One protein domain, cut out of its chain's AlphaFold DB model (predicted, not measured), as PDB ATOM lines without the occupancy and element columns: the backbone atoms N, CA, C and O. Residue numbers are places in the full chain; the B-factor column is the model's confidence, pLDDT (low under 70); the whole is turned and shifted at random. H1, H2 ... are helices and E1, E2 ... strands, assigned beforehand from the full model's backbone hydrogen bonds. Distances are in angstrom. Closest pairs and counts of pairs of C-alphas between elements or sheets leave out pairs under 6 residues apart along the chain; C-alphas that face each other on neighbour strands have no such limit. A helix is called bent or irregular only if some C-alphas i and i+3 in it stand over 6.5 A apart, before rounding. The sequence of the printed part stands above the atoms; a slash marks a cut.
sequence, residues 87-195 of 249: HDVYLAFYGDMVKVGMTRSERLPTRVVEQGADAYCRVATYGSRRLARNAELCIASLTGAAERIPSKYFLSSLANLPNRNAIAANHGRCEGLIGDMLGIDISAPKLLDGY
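AT A GLANCE: This is residues 87 to 195 of the 249 residues of an uncharacterized protein of Thermoplasmata archaeon HGW-Thermoplasmata-1 (UniProt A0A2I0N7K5). A small, strongly twisted sheet of three strands forms the core, with H1 over one face, H2 over the opposite face, and the long helix H4 packed slantwise on the sheet, meeting H2 near the last residues of H2. H3 sits off to one end and only grazes the sheet, while the final stretch, residues 183 to 195, folds back from H4 and pairs briefly with E3. The printed part has 109 residues with three named strands and four named helices, in the order E1 E2 H1 E3 H2 H3 H4; the sheet runs E2 E1 E3, all antiparallel, and the class is mixed, helices and strands. The whole is compact, with a radius of gyration of the C-alphas of 13.0 A and spans of 38 by 27 by 22 A.

IN THESE COORDINATES: Find C-alpha 87 at (27.590, 26.213, 17.690); from there E1 runs through residues 87 to 94, 21.9 A. E2 follows in residues 97 to 104, 22.9 A, then H1 in residues 105 to 115, 15.7 A, which is irregular: C-alphas 106 and 109 are 7.7 A apart. E3, residues 119 to 128, spans 24.6 A and bends by 58 degrees at residue 124. H2 takes residues 129 to 143, 20.6 A, and H3 residues 151 to 157, 9.9 A. Find C-alpha 164 at (37.360, 13.958, -4.195); H4 runs from it to C-alpha 182 at (41.350, 34.850, 10.440), 25.8 A.

HOW THE PARTS SIT: Start at inner strand E1. It forms a hairpin with E2, where N 90 and O 101 are 2.9 A apart, and is antiparallel to E3, where N 91 and O 121 are 2.9 A apart, within hydrogen-bond range. The domain has three layers, helices on both faces of a sheet: H2 and H4 on one, H1 on the other. E2, H1 and E3 make a split strand-helix-strand unit, two same-way strands with E1 between them, with a right-handed crossover. H2 has a height over the sheet of 8.2 A, and the C-alphas of Val 100 and Ala 140 are its closest to E2, 6.0 A. H4 has a height over the sheet of 8.4 A. H2, with residues 139 to 143 alone, touches H4; their closest C-alphas, of Thr 143 and Cys 174, are 5.9 A apart, and their lines are only just about perpendicular, at 70.1 degrees. Every O i to N i+4 pair is within hydrogen-bond range in H2, H3 and H4; in H1, 5 of 7 are.

THE WHOLE: The C-alphas of Gly 127 and Ala 159, the two farthest apart, are 39.4 A apart. The printed part has no cut, and no link between named elements is long. Residues 190 to 191 pair antiparallel with residues 119 to 120 of E3. The mean pLDDT of the printed part is 96.3, and no printed residue is under 70.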
ATOM      1  N   HIS A  87      27.963  26.246  19.093       96.44
ATOM      2  CA  HIS A  87      27.590  26.213  17.690       96.44
ATOM      3  C   HIS A  87      28.835  26.099  16.821       96.44
ATOM      4  O   HIS A  87      29.768  26.887  16.947       96.44
ATOM      5  N   ASP A  88      28.816  25.149  15.897       97.44
ATOM      6  CA  ASP A  88      29.879  24.972  14.922       97.44
ATOM      7  C   ASP A  88      29.554  25.739  13.649       97.44
ATOM      8  O   ASP A  88      28.467  25.574  13.082       97.44
ATOM      9  N   VAL A  89      30.530  26.505  13.170       98.00
ATOM     10  CA  VAL A  89      30.607  26.928  11.773       98.00
ATOM     11  C   VAL A  89      31.393  25.871  11.008       98.00
ATOM     12  O   VAL A  89      32.427  25.378  11.468       98.00
ATOM     13  N   TYR A  90      30.879  25.481   9.848       98.31
ATOM     14  CA  TYR A  90      31.409  24.373   9.066       98.31
ATOM     15  C   TYR A  90      31.386  24.681   7.569       98.31
ATOM     16  O   TYR A  90      30.549  25.453   7.093       98.31
ATOM     17  N   LEU A  91      32.273  24.020   6.825       98.44
ATOM     18  CA  LEU A  91      32.208  23.929   5.370       98.44
ATOM     19  C   LEU A  91      31.619  22.573   4.987       98.44
ATOM     20  O   LEU A  91      31.978  21.545   5.557       98.44
ATOM     21  N   ALA A  92      30.707  22.577   4.026       98.44
ATOM     22  CA  ALA A  92      30.128  21.404   3.398       98.44
ATOM     23  C   ALA A  92      30.438  21.438   1.901       98.44
ATOM     24  O   ALA A  92      30.225  22.453   1.234       98.44
ATOM     25  N   PHE A  93      30.927  20.323   1.377       98.25
ATOM     26  CA  PHE A  93      31.391  20.203   0.002       98.25
ATOM     27  C   PHE A  93      30.394  19.384  -0.818       98.25
ATOM     28  O   PHE A  93      29.850  18.397  -0.330       98.25
ATOM     29  N   TYR A  94      30.154  19.804  -2.056       96.19
ATOM     30  CA  TYR A  94      29.217  19.203  -3.006       96.19
ATOM     31  C   TYR A  94      29.924  19.109  -4.354       96.19
ATOM     32  O   TYR A  94      29.730  19.971  -5.207       96.19
ATOM     33  N   GLY A  95      30.816  18.132  -4.508       89.56
ATOM     34  CA  GLY A  95      31.783  18.083  -5.601       89.56
ATOM     35  C   GLY A  95      32.591  19.378  -5.687       89.56
ATOM     36  O   GLY A  95      33.411  19.674  -4.817       89.56
ATOM     37  N   ASP A  96      32.325  20.163  -6.728       89.81
ATOM     38  CA  ASP A  96      33.057  21.396  -7.026       89.81
ATOM     39  C   ASP A  96      32.524  22.623  -6.264       89.81
ATOM     40  O   ASP A  96      33.171  23.669  -6.256       89.81
ATOM     41  N   MET A  97      31.360  22.522  -5.612       95.62
ATOM     42  CA  MET A  97      30.786  23.611  -4.816       95.62
ATOM     43  C   MET A  97      31.096  23.476  -3.325       95.62
ATOM     44  O   MET A  97      31.045  22.391  -2.749       95.62
ATOM     45  N   VAL A  98      31.306  24.621  -2.672       97.56
ATOM     46  CA  VAL A  98      31.431  24.735  -1.214       97.56
ATOM     47  C   VAL A  98      30.262  25.541  -0.676       97.56
ATOM     48  O   VAL A  98      29.884  26.564  -1.248       97.56
ATOM     49  N   LYS A  99      29.708  25.096   0.445       98.12
ATOM     50  CA  LYS A  99      28.732  25.826   1.243       98.12
ATOM     51  C   LYS A  99      29.279  26.017   2.647       98.12
ATOM     52  O   LYS A  99      29.739  25.059   3.258       98.12
ATOM     53  N   VAL A 100      29.126  27.216   3.192       98.00
ATOM     54  CA  VAL A 100      29.296  27.447   4.627       98.00
ATOM     55  C   VAL A 100      27.941  27.348   5.329       98.00
ATOM     56  O   VAL A 100      26.878  27.617   4.749       98.00
ATOM     57  N   GLY A 101      27.952  26.873   6.565       97.06
ATOM     58  CA  GLY A 101      26.773  26.858   7.410       97.06
ATOM     59  C   GLY A 101      27.136  26.856   8.882       97.06
ATOM     60  O   GLY A 101      28.293  26.689   9.259       97.06
ATOM     61  N   MET A 102      26.111  27.012   9.714       96.50
ATOM     62  CA  MET A 102      26.231  26.860  11.158       96.50
ATOM     63  C   MET A 102      25.147  25.940  11.721       96.50
ATOM     64  O   MET A 102      24.042  25.824  11.178       96.50
ATOM     65  N   THR A 103      25.462  25.262  12.818       95.62
ATOM     66  CA  THR A 103      24.528  24.405  13.556       95.62
ATOM     67  C   THR A 103      25.000  24.242  14.995       95.62
ATOM     68  O   THR A 103      26.145  24.542  15.304       95.62
ATOM     69  N   ARG A 104      24.136  23.750  15.887       94.75
ATOM     70  CA  ARG A 104      24.580  23.313  17.220       94.75
ATOM     71  C   ARG A 104      25.643  22.229  17.066       94.75
ATOM     72  O   ARG A 104      25.464  21.352  16.216       94.75
ATOM     73  N   SER A 105      26.701  22.274  17.871       96.00
ATOM     74  CA  SER A 105      27.875  21.410  17.688       96.00
ATOM     75  C   SER A 105      27.526  19.917  17.713       96.00
ATOM     76  O   SER A 105      27.964  19.152  16.855       96.00
ATOM     77  N   GLU A 106      26.625  19.513  18.610       95.00
ATOM     78  CA  GLU A 106      26.088  18.146  18.709       95.00
ATOM     79  C   GLU A 106      25.333  17.668  17.448       95.00
ATOM     80  O   GLU A 106      25.243  16.472  17.185       95.00
ATOM     81  N   ARG A 107      24.796  18.594  16.639       95.75
ATOM     82  CA  ARG A 107      24.015  18.298  15.428       95.75
ATOM     83  C   ARG A 107      24.835  18.331  14.147       95.75
ATOM     84  O   ARG A 107      24.273  18.014  13.098       95.75
ATOM     85  N   LEU A 108      26.111  18.721  14.194       97.00
ATOM     86  CA  LEU A 108      26.924  18.904  12.989       97.00
ATOM     87  C   LEU A 108      26.922  17.669  12.069       97.00
ATOM     88  O   LEU A 108      26.549  17.838  10.906       97.00
ATOM     89  N   PRO A 109      27.213  16.441  12.548       96.06
ATOM     90  CA  PRO A 109      27.232  15.260  11.683       96.06
ATOM     91  C   PRO A 109      25.879  14.985  11.014       96.06
ATOM     92  O   PRO A 109      25.812  14.717   9.817       96.06
ATOM     93  N   THR A 110      24.779  15.111  11.760       96.38
ATOM     94  CA  THR A 110      23.428  14.903  11.222       96.38
ATOM     95  C   THR A 110      23.065  15.982  10.207       96.38
ATOM     96  O   THR A 110      22.506  15.690   9.152       96.38
ATOM     97  N   ARG A 111      23.414  17.243  10.488       97.00
ATOM     98  CA  ARG A 111      23.034  18.393   9.665       97.00
ATOM     99  C   ARG A 111      23.645  18.345   8.267       97.00
ATOM    100  O   ARG A 111      22.962  18.680   7.303       97.00
ATOM    101  N   VAL A 112      24.907  17.943   8.143       97.75
ATOM    102  CA  VAL A 112      25.580  17.831   6.836       97.75
ATOM    103  C   VAL A 112      25.025  16.666   6.011       97.75
ATOM    104  O   VAL A 112      24.840  16.805   4.801       97.75
ATOM    105  N   VAL A 113      24.636  15.566   6.670       97.38
ATOM    106  CA  VAL A 113      23.948  14.433   6.031       97.38
ATOM    107  C   VAL A 113      22.566  14.847   5.523       97.38
ATOM    108  O   VAL A 113      22.261  14.613   4.356       97.38
ATOM    109  N   GLU A 114      21.769  15.539   6.346       96.06
ATOM    110  CA  GLU A 114      20.462  16.107   5.966       96.06
ATOM    111  C   GLU A 114      20.557  17.051   4.755       96.06
ATOM    112  O   GLU A 114      19.613  17.161   3.969       96.06
ATOM    113  N   GLN A 115      21.683  17.750   4.591       96.56
ATOM    114  CA  GLN A 115      21.919  18.638   3.452       96.56
ATOM    115  C   GLN A 115      22.509  17.919   2.231       96.56
ATOM    116  O   GLN A 115      22.536  18.516   1.157       96.56
ATOM    117  N   GLY A 116      22.949  16.663   2.366       97.38
ATOM    118  CA  GLY A 116      23.454  15.833   1.269       97.38
ATOM    119  C   GLY A 116      24.871  16.168   0.812       97.38
ATOM    120  O   GLY A 116      25.156  16.008  -0.372       97.38
ATOM    121  N   ALA A 117      25.713  16.687   1.705       97.94
ATOM    122  CA  ALA A 117      27.102  17.012   1.390       97.94
ATOM    123  C   ALA A 117      27.931  15.753   1.072       97.94
ATOM    124  O   ALA A 117      27.711  14.695   1.638       97.94
ATOM    125  N   ASP A 118      28.927  15.863   0.204       97.94
ATOM    126  CA  ASP A 118      29.888  14.785  -0.064       97.94
ATOM    127  C   ASP A 118      30.978  14.702   1.006       97.94
ATOM    128  O   ASP A 118      31.533  13.640   1.282       97.94
ATOM    129  N   ALA A 119      31.293  15.843   1.614       98.25
ATOM    130  CA  ALA A 119      32.231  15.953   2.715       98.25
ATOM    131  C   ALA A 119      31.909  17.181   3.565       98.25
ATOM    132  O   ALA A 119      31.182  18.080   3.132       98.25
ATOM    133  N   TYR A 120      32.486  17.254   4.758       98.44
ATOM    134  CA  TYR A 120      32.433  18.456   5.580       98.44
ATOM    135  C   TYR A 120      33.683  18.617   6.440       98.44
ATOM    136  O   TYR A 120      34.324  17.630   6.794       98.44
ATOM    137  N   CYS A 121      33.997  19.845   6.837       97.75
ATOM    138  CA  CYS A 121      34.950  20.114   7.909       97.75
ATOM    139  C   CYS A 121      34.393  21.154   8.880       97.75
ATOM    140  O   CYS A 121      33.598  22.022   8.509       97.75
ATOM    141  N   ARG A 122      34.801  21.052  10.148       97.88
ATOM    142  CA  ARG A 122      34.552  22.101  11.140       97.88
ATOM    143  C   ARG A 122      35.585  23.205  10.934       97.88
ATOM    144  O   ARG A 122      36.773  22.900  10.825       97.88
ATOM    145  N   VAL A 123      35.110  24.450  10.909       97.81
ATOM    146  CA  VAL A 123      35.952  25.650  10.865       97.81
ATOM    147  C   VAL A 123      36.271  26.097  12.284       97.81
ATOM    148  O   VAL A 123      37.424  26.090  12.683       97.81
ATOM    149  N   ALA A 124      35.243  26.421  13.070       97.38
ATOM    150  CA  ALA A 124      35.391  26.867  14.452       97.38
ATOM    151  C   ALA A 124      34.097  26.636  15.245       97.38
ATOM    152  O   ALA A 124      33.021  26.447  14.666       97.38
ATOM    153  N   THR A 125      34.206  26.678  16.573       97.38
ATOM    154  CA  THR A 125      33.076  26.562  17.500       97.38
ATOM    155  C   THR A 125      32.920  27.854  18.297       97.38
ATOM    156  O   THR A 125      33.894  28.392  18.815       97.38
ATOM    157  N   TYR A 126      31.685  28.329  18.426       96.44
ATOM    158  CA  TYR A 126      31.336  29.573  19.106       96.44
ATOM    159  C   TYR A 126      30.341  29.305  20.236       96.44
ATOM    160  O   TYR A 126      29.479  28.436  20.114       96.44
ATOM    161  N   GLY A 127      30.429  30.082  21.319       94.12
ATOM    162  CA  GLY A 127      29.587  29.921  22.515       94.12
ATOM    163  C   GLY A 127      28.135  30.396  22.372       94.12
ATOM    164  O   GLY A 127      27.350  30.237  23.305       94.12
ATOM    165  N   SER A 128      27.769  30.979  21.229       93.31
ATOM    166  CA  SER A 128      26.397  31.395  20.943       93.31
ATOM    167  C   SER A 128      26.057  31.265  19.460       93.31
ATOM    168  O   SER A 128      26.923  31.306  18.575       93.31
ATOM    169  N   ARG A 129      24.756  31.174  19.174       94.31
ATOM    170  CA  ARG A 129      24.228  31.119  17.806       94.31
ATOM    171  C   ARG A 129      24.524  32.395  17.017       94.31
ATOM    172  O   ARG A 129      24.752  32.325  15.812       94.31
ATOM    173  N   ARG A 130      24.489  33.564  17.666       94.62
ATOM    174  CA  ARG A 130      24.714  34.859  17.003       94.62
ATOM    175  C   ARG A 130      26.173  35.040  16.613       94.62
ATOM    176  O   ARG A 130      26.434  35.434  15.480       94.62
ATOM    177  N   LEU A 131      27.108  34.683  17.497       95.19
ATOM    178  CA  LEU A 131      28.535  34.682  17.175       95.19
ATOM    179  C   LEU A 131      28.831  33.730  16.011       95.19
ATOM    180  O   LEU A 131      29.481  34.136  15.049       95.19
ATOM    181  N   ALA A 132      28.266  32.518  16.036       96.62
ATOM    182  CA  ALA A 132      28.395  31.572  14.929       96.62
ATOM    183  C   ALA A 132      27.807  32.108  13.612       96.62
ATOM    184  O   ALA A 132      28.422  31.940  12.564       96.62
ATOM    185  N   ARG A 133      26.648  32.786  13.638       96.50
ATOM    186  CA  ARG A 133      26.058  33.397  12.432       96.50
ATOM    187  C   ARG A 133      26.934  34.517  11.873       96.50
ATOM    188  O   ARG A 133      27.127  34.576  10.667       96.50
ATOM    189  N   ASN A 134      27.474  35.385  12.726       96.31
ATOM    190  CA  ASN A 134      28.363  36.461  12.284       96.31
ATOM    191  C   ASN A 134      29.635  35.898  11.635       96.31
ATOM    192  O   ASN A 134      30.038  36.353  10.566       96.31
ATOM    193  N   ALA A 135      30.229  34.875  12.253       97.06
ATOM    194  CA  ALA A 135      31.380  34.175  11.697       97.06
ATOM    195  C   ALA A 135      31.047  33.470  10.374       97.06
ATOM    196  O   ALA A 135      31.808  33.580   9.418       97.06
ATOM    197  N   GLU A 136      29.898  32.796  10.281       97.75
ATOM    198  CA  GLU A 136      29.452  32.137   9.052       97.75
ATOM    199  C   GLU A 136      29.281  33.126   7.891       97.75
ATOM    200  O   GLU A 136      29.771  32.843   6.801       97.75
ATOM    201  N   LEU A 137      28.691  34.304   8.122       97.12
ATOM    202  CA  LEU A 137      28.580  35.359   7.106       97.12
ATOM    203  C   LEU A 137      29.952  35.903   6.676       97.12
ATOM    204  O   LEU A 137      30.195  36.094   5.482       97.12
ATOM    205  N   CYS A 138      30.859  36.122   7.632       97.50
ATOM    206  CA  CYS A 138      32.228  36.561   7.357       97.50
ATOM    207  C   CYS A 138      32.980  35.534   6.493       97.50
ATOM    208  O   CYS A 138      33.520  35.881   5.443       97.50
ATOM    209  N   ILE A 139      32.933  34.256   6.878       97.50
ATOM    210  CA  ILE A 139      33.565  33.155   6.143       97.50
ATOM    211  C   ILE A 139      32.923  32.973   4.761       97.50
ATOM    212  O   ILE A 139      33.641  32.716   3.792       97.50
ATOM    213  N   ALA A 140      31.600  33.139   4.634       97.44
ATOM    214  CA  ALA A 140      30.909  33.095   3.343       97.44
ATOM    215  C   ALA A 140      31.474  34.151   2.387       97.44
ATOM    216  O   ALA A 140      31.850  33.832   1.258       97.44
ATOM    217  N   SER A 141      31.583  35.392   2.870       97.50
ATOM    218  CA  SER A 141      32.114  36.517   2.102       97.50
ATOM    219  C   SER A 141      33.582  36.321   1.730       97.50
ATOM    220  O   SER A 141      33.968  36.638   0.609       97.50
ATOM    221  N   LEU A 142      34.392  35.801   2.652       97.38
ATOM    222  CA  LEU A 142      35.824  35.584   2.451       97.38
ATOM    223  C   LEU A 142      36.107  34.486   1.417       97.38
ATOM    224  O   LEU A 142      36.956  34.639   0.547       97.38
ATOM    225  N   THR A 143      35.400  33.361   1.514       96.81
ATOM    226  CA  THR A 143      35.689  32.165   0.703       96.81
ATOM    227  C   THR A 143      34.910  32.115  -0.614       96.81
ATOM    228  O   THR A 143      35.219  31.303  -1.496       96.81
ATOM    229  N   GLY A 144      33.870  32.943  -0.744       96.81
ATOM    230  CA  GLY A 144      32.884  32.851  -1.820       96.81
ATOM    231  C   GLY A 144      32.016  31.591  -1.734       96.81
ATOM    232  O   GLY A 144      31.439  31.174  -2.740       96.81
ATOM    233  N   ALA A 145      31.949  30.941  -0.566       96.81
ATOM    234  CA  ALA A 145      31.115  29.764  -0.365       96.81
ATOM    235  C   ALA A 145      29.627  30.110  -0.531       96.81
ATOM    236  O   ALA A 145      29.143  31.149  -0.084       96.81
ATOM    237  N   ALA A 146      28.878  29.205  -1.155       94.81
ATOM    238  CA  ALA A 146      27.470  29.415  -1.440       94.81
ATOM    239  C   ALA A 146      26.619  29.369  -0.161       94.81
ATOM    240  O   ALA A 146      26.736  28.450   0.652       94.81
ATOM    241  N   GLU A 147      25.655  30.284  -0.033       88.69
ATOM    242  CA  GLU A 147      24.643  30.208   1.029       88.69
ATOM    243  C   GLU A 147      23.678  29.030   0.799       88.69
ATOM    244  O   GLU A 147      23.190  28.400   1.741       88.69
ATOM    245  N   ARG A 148      23.420  28.668  -0.462       92.69
ATOM    246  CA  ARG A 148      22.526  27.567  -0.835       92.69
ATOM    247  C   ARG A 148      23.044  26.833  -2.063       92.69
ATOM    248  O   ARG A 148      23.418  27.456  -3.048       92.69
ATOM    249  N   ILE A 149      22.944  25.506  -2.039       96.06
ATOM    250  CA  ILE A 149      23.188  24.670  -3.217       96.06
ATOM    251  C   ILE A 149      21.932  24.657  -4.110       96.06
ATOM    252  O   ILE A 149      20.848  24.283  -3.635       96.06
ATOM    253  N   PRO A 150      22.024  25.072  -5.387       96.12
ATOM    254  CA  PRO A 150      20.889  25.042  -6.305       96.12
ATOM    255  C   PRO A 150      20.392  23.615  -6.560       96.12
ATOM    256  O   PRO A 150      21.185  22.701  -6.770       96.12
ATOM    257  N   SER A 151      19.068  23.424  -6.631       96.12
ATOM    258  CA  SER A 151      18.472  22.097  -6.876       96.12
ATOM    259  C   SER A 151      18.988  21.446  -8.155       96.12
ATOM    260  O   SER A 151      19.258  20.253  -8.170       96.12
ATOM    261  N   LYS A 152      19.114  22.237  -9.229       96.44
ATOM    262  CA  LYS A 152      19.576  21.758 -10.535       96.44
ATOM    263  C   LYS A 152      21.007  21.230 -10.453       96.44
ATOM    264  O   LYS A 152      21.278  20.159 -10.976       96.44
ATOM    265  N   TYR A 153      21.885  21.957  -9.756       96.81
ATOM    266  CA  TYR A 153      23.260  21.525  -9.519       96.81
ATOM    267  C   TYR A 153      23.291  20.224  -8.715       96.81
ATOM    268  O   TYR A 153      23.871  19.243  -9.166       96.81
ATOM    269  N   PHE A 154      22.589  20.190  -7.575       97.38
ATOM    270  CA  PHE A 154      22.555  19.016  -6.704       97.38
ATOM    271  C   PHE A 154      22.049  17.767  -7.435       97.38
ATOM    272  O   PHE A 154      22.666  16.718  -7.361       97.38
ATOM    273  N   LEU A 155      20.938  17.860  -8.170       97.50
ATOM    274  CA  LEU A 155      20.396  16.703  -8.889       97.50
ATOM    275  C   LEU A 155      21.312  16.253 -10.030       97.50
ATOM    276  O   LEU A 155      21.441  15.056 -10.269       97.50
ATOM    277  N   SER A 156      21.980  17.195 -10.701       96.94
ATOM    278  CA  SER A 156      22.976  16.875 -11.723       96.94
ATOM    279  C   SER A 156      24.203  16.176 -11.137       96.94
ATOM    280  O   SER A 156      24.765  15.297 -11.789       96.94
ATOM    281  N   SER A 157      24.624  16.532  -9.919       95.88
ATOM    282  CA  SER A 157      25.779  15.894  -9.278       95.88
ATOM    283  C   SER A 157      25.501  14.442  -8.883       95.88
ATOM    284  O   SER A 157      26.432  13.644  -8.841       95.88
ATOM    285  N   LEU A 158      24.233  14.052  -8.691       96.69
ATOM    286  CA  LEU A 158      23.859  12.660  -8.396       96.69
ATOM    287  C   LEU A 158      24.194  11.682  -9.535       96.69
ATOM    288  O   LEU A 158      24.411  10.498  -9.281       96.69
ATOM    289  N   ALA A 159      24.272  12.163 -10.779       96.06
ATOM    290  CA  ALA A 159      24.676  11.365 -11.938       96.06
ATOM    291  C   ALA A 159      26.197  11.122 -12.016       96.06
ATOM    292  O   ALA A 159      26.671  10.458 -12.930       96.06
ATOM    293  N   ASN A 160      26.967  11.643 -11.059       94.44
ATOM    294  CA  ASN A 160      28.416  11.499 -10.992       94.44
ATOM    295  C   ASN A 160      28.836  10.964  -9.618       94.44
ATOM    296  O   ASN A 160      28.080  11.021  -8.643       94.44
ATOM    297  N   LEU A 161      30.060  10.441  -9.538       93.19
ATOM    298  CA  LEU A 161      30.701  10.184  -8.250       93.19
ATOM    299  C   LEU A 161      31.181  11.505  -7.630       93.19
ATOM    300  O   LEU A 161      31.571  12.411  -8.372       93.19
ATOM    301  N   PRO A 162      31.199  11.623  -6.289       92.00
ATOM    302  CA  PRO A 162      31.794  12.773  -5.621       92.00
ATOM    303  C   PRO A 162      33.238  13.020  -6.077       92.00
ATOM    304  O   PRO A 162      34.098  12.141  -5.973       92.00
ATOM    305  N   ASN A 163      33.518  14.230  -6.567       94.38
ATOM    306  CA  ASN A 163      34.844  14.610  -7.047       94.38
ATOM    307  C   ASN A 163      35.787  14.892  -5.865       94.38
ATOM    308  O   ASN A 163      35.911  16.027  -5.405       94.38
ATOM    309  N   ARG A 164      36.459  13.851  -5.359       94.56
ATOM    310  CA  ARG A 164      37.360  13.958  -4.195       94.56
ATOM    311  C   ARG A 164      38.514  14.942  -4.413       94.56
ATOM    312  O   ARG A 164      38.895  15.630  -3.471       94.56
ATOM    313  N   ASN A 165      39.019  15.058  -5.642       96.06
ATOM    314  CA  ASN A 165      40.081  16.010  -5.973       96.06
ATOM    315  C   ASN A 165      39.585  17.455  -5.870       96.06
ATOM    316  O   ASN A 165      40.271  18.295  -5.296       96.06
ATOM    317  N   ALA A 166      38.375  17.739  -6.361       96.19
ATOM    318  CA  ALA A 166      37.777  19.060  -6.203       96.19
ATOM    319  C   ALA A 166      37.464  19.387  -4.741       96.19
ATOM    320  O   ALA A 166      37.683  20.519  -4.321       96.19
ATOM    321  N   ILE A 167      37.020  18.407  -3.947       97.50
ATOM    322  CA  ILE A 167      36.826  18.581  -2.500       97.50
ATOM    323  C   ILE A 167      38.148  18.972  -1.829       97.50
ATOM    324  O   ILE A 167      38.176  19.952  -1.088       97.50
ATOM    325  N   ALA A 168      39.239  18.254  -2.113       97.12
ATOM    326  CA  ALA A 168      40.557  18.549  -1.553       97.12
ATOM    327  C   ALA A 168      41.083  19.927  -1.994       97.12
ATOM    328  O   ALA A 168      41.525  20.711  -1.160       97.12
ATOM    329  N   ALA A 169      40.973  20.262  -3.284       97.00
ATOM    330  CA  ALA A 169      41.392  21.562  -3.808       97.00
ATOM    331  C   ALA A 169      40.584  22.722  -3.201       97.00
ATOM    332  O   ALA A 169      41.142  23.749  -2.813       97.00
ATOM    333  N   ASN A 170      39.266  22.552  -3.076       97.31
ATOM    334  CA  ASN A 170      38.396  23.534  -2.440       97.31
ATOM    335  C   ASN A 170      38.684  23.683  -0.945       97.31
ATOM    336  O   ASN A 170      38.670  24.806  -0.446       97.31
ATOM    337  N   HIS A 171      38.943  22.577  -0.242       97.94
ATOM    338  CA  HIS A 171      39.343  22.603   1.162       97.94
ATOM    339  C   HIS A 171      40.650  23.378   1.341       97.94
ATOM    340  O   HIS A 171      40.627  24.354   2.078       97.94
ATOM    341  N   GLY A 172      41.711  23.056   0.593       97.81
ATOM    342  CA  GLY A 172      42.995  23.764   0.688       97.81
ATOM    343  C   GLY A 172      42.892  25.257   0.356       97.81
ATOM    344  O   GLY A 172      43.487  26.094   1.027       97.81
ATOM    345  N   ARG A 173      42.058  25.629  -0.626       97.38
ATOM    346  CA  ARG A 173      41.768  27.043  -0.924       97.38
ATOM    347  C   ARG A 173      41.090  27.749   0.253       97.38
ATOM    348  O   ARG A 173      41.455  28.871   0.588       97.38
ATOM    349  N   CYS A 174      40.072  27.125   0.847       97.75
ATOM    350  CA  CYS A 174      39.376  27.689   2.000       97.75
ATOM    351  C   CYS A 174      40.272  27.740   3.242       97.75
ATOM    352  O   CYS A 174      40.215  28.727   3.961       97.75
ATOM    353  N   GLU A 175      41.086  26.711   3.470       97.94
ATOM    354  CA  GLU A 175      42.063  26.632   4.557       97.94
ATOM    355  C   GLU A 175      43.069  27.776   4.473       97.94
ATOM    356  O   GLU A 175      43.194  28.512   5.443       97.94
ATOM    357  N   GLY A 176      43.686  28.003   3.308       97.75
ATOM    358  CA  GLY A 176      44.601  29.130   3.113       97.75
ATOM    359  C   GLY A 176      43.936  30.478   3.399       97.75
ATOM    360  O   GLY A 176      44.414  31.240   4.227       97.75
ATOM    361  N   LEU A 177      42.766  30.748   2.805       97.81
ATOM    362  CA  LEU A 177      42.058  32.019   3.025       97.81
ATOM    363  C   LEU A 177      41.665  32.241   4.493       97.81
ATOM    364  O   LEU A 177      41.806  33.348   5.009       97.81
ATOM    365  N   ILE A 178      41.126  31.211   5.149       97.94
ATOM    366  CA  ILE A 178      40.665  31.288   6.539       97.94
ATOM    367  C   ILE A 178      41.860  31.382   7.498       97.94
ATOM    368  O   ILE A 178      41.821  32.192   8.424       97.94
ATOM    369  N   GLY A 179      42.921  30.612   7.264       97.69
ATOM    370  CA  GLY A 179      44.158  30.666   8.038       97.69
ATOM    371  C   GLY A 179      44.835  32.030   7.924       97.69
ATOM    372  O   GLY A 179      45.083  32.671   8.941       97.69
ATOM    373  N   ASP A 180      45.030  32.530   6.703       96.69
ATOM    374  CA  ASP A 180      45.733  33.791   6.447       96.69
ATOM    375  C   ASP A 180      44.976  35.010   6.996       96.69
ATOM    376  O   ASP A 180      45.581  35.918   7.566       96.69
ATOM    377  N   MET A 181      43.649  35.052   6.825       96.75
ATOM    378  CA  MET A 181      42.854  36.236   7.180       96.75
ATOM    379  C   MET A 181      42.289  36.199   8.598       96.75
ATOM    380  O   MET A 181      42.050  37.257   9.179       96.75
ATOM    381  N   LEU A 182      42.016  35.009   9.142       96.12
ATOM    382  CA  LEU A 182      41.350  34.850  10.440       96.12
ATOM    383  C   LEU A 182      42.216  34.131  11.480       96.12
ATOM    384  O   LEU A 182      41.826  34.100  12.645       96.12
ATOM    385  N   GLY A 183      43.361  33.555  11.094       96.75
ATOM    386  CA  GLY A 183      44.215  32.781  12.000       96.75
ATOM    387  C   GLY A 183      43.536  31.515  12.529       96.75
ATOM    388  O   GLY A 183      43.797  31.112  13.660       96.75
ATOM    389  N   ILE A 184      42.606  30.937  11.761       96.44
ATOM    390  CA  ILE A 184      41.853  29.740  12.152       96.44
ATOM    391  C   ILE A 184      42.366  28.539  11.359       96.44
ATOM    392  O   ILE A 184      42.214  28.488  10.139       96.44
ATOM    393  N   ASP A 185      42.860  27.533  12.073       94.19
ATOM    394  CA  ASP A 185      43.206  26.238  11.492       94.19
ATOM    395  C   ASP A 185      41.950  25.375  11.348       94.19
ATOM    396  O   ASP A 185      41.316  24.987  12.338       94.19
ATOM    397  N   ILE A 186      41.564  25.067  10.109       94.81
ATOM    398  CA  ILE A 186      40.374  24.253   9.846       94.81
ATOM    399  C   ILE A 186      40.724  22.768   9.768       94.81
ATOM    400  O   ILE A 186      41.753  22.360   9.245       94.81
ATOM    401  N   SER A 187      39.825  21.921  10.266       92.00
ATOM    402  CA  SER A 187      40.022  20.466  10.219       92.00
ATOM    403  C   SER A 187      40.058  19.911   8.787       92.00
ATOM    404  O   SER A 187      39.419  20.451   7.879       92.00
ATOM    405  N   ALA A 188      40.741  18.777   8.600       94.75
ATOM    406  CA  ALA A 188      40.686  18.016   7.352       94.75
ATOM    407  C   ALA A 188      39.236  17.594   7.014       94.75
ATOM    408  O   ALA A 188      38.440  17.312   7.922       94.75
ATOM    409  N   PRO A 189      38.866  17.516   5.723       96.56
ATOM    410  CA  PRO A 189      37.507  17.186   5.322       96.56
ATOM    411  C   PRO A 189      37.174  15.725   5.635       96.56
ATOM    412  O   PRO A 189      37.851  14.794   5.200       96.56
ATOM    413  N   LYS A 190      36.068  15.511   6.349       97.69
ATOM    414  CA  LYS A 190      35.475  14.194   6.578       97.69
ATOM    415  C   LYS A 190      34.513  13.851   5.446       97.69
ATOM    416  O   LYS A 190      33.532  14.559   5.223       97.69
ATOM    417  N   LEU A 191      34.782  12.738   4.775       97.19
ATOM    418  CA  LEU A 191      33.997  12.218   3.655       97.19
ATOM    419  C   LEU A 191      32.688  11.564   4.133       97.19
ATOM    420  O   LEU A 191      32.640  10.943   5.199       97.19
ATOM    421  N   LEU A 192      31.629  11.702   3.335       96.44
ATOM    422  CA  LEU A 192      30.282  11.193   3.598       96.44
ATOM    423  C   LEU A 192      29.858  10.220   2.487       96.44
ATOM    424  O   LEU A 192      29.117  10.569   1.575       96.44
ATOM    425  N   ASP A 193      30.317   8.973   2.581       90.69
ATOM    426  CA  ASP A 193      30.065   7.943   1.560       90.69
ATOM    427  C   ASP A 193      28.876   7.012   1.897       90.69
ATOM    428  O   ASP A 193      28.456   6.196   1.082       90.69
ATOM    429  N   GLY A 194      28.304   7.132   3.099       93.19
ATOM    430  CA  GLY A 194      27.291   6.213   3.640       93.19
ATOM    431  C   GLY A 194      25.837   6.524   3.270       93.19
ATOM    432  O   GLY A 194      24.941   6.242   4.064       93.19
ATOM    433  N   TYR A 195      25.578   7.159   2.125       96.25
ATOM    434  CA  TYR A 195      24.212   7.514   1.732       96.25
ATOM    435  C   TYR A 195      23.397   6.287   1.279       96.25
ATOM    436  O   TYR A 195      23.926   5.437   0.563       96.25
TER     437      TYR A 195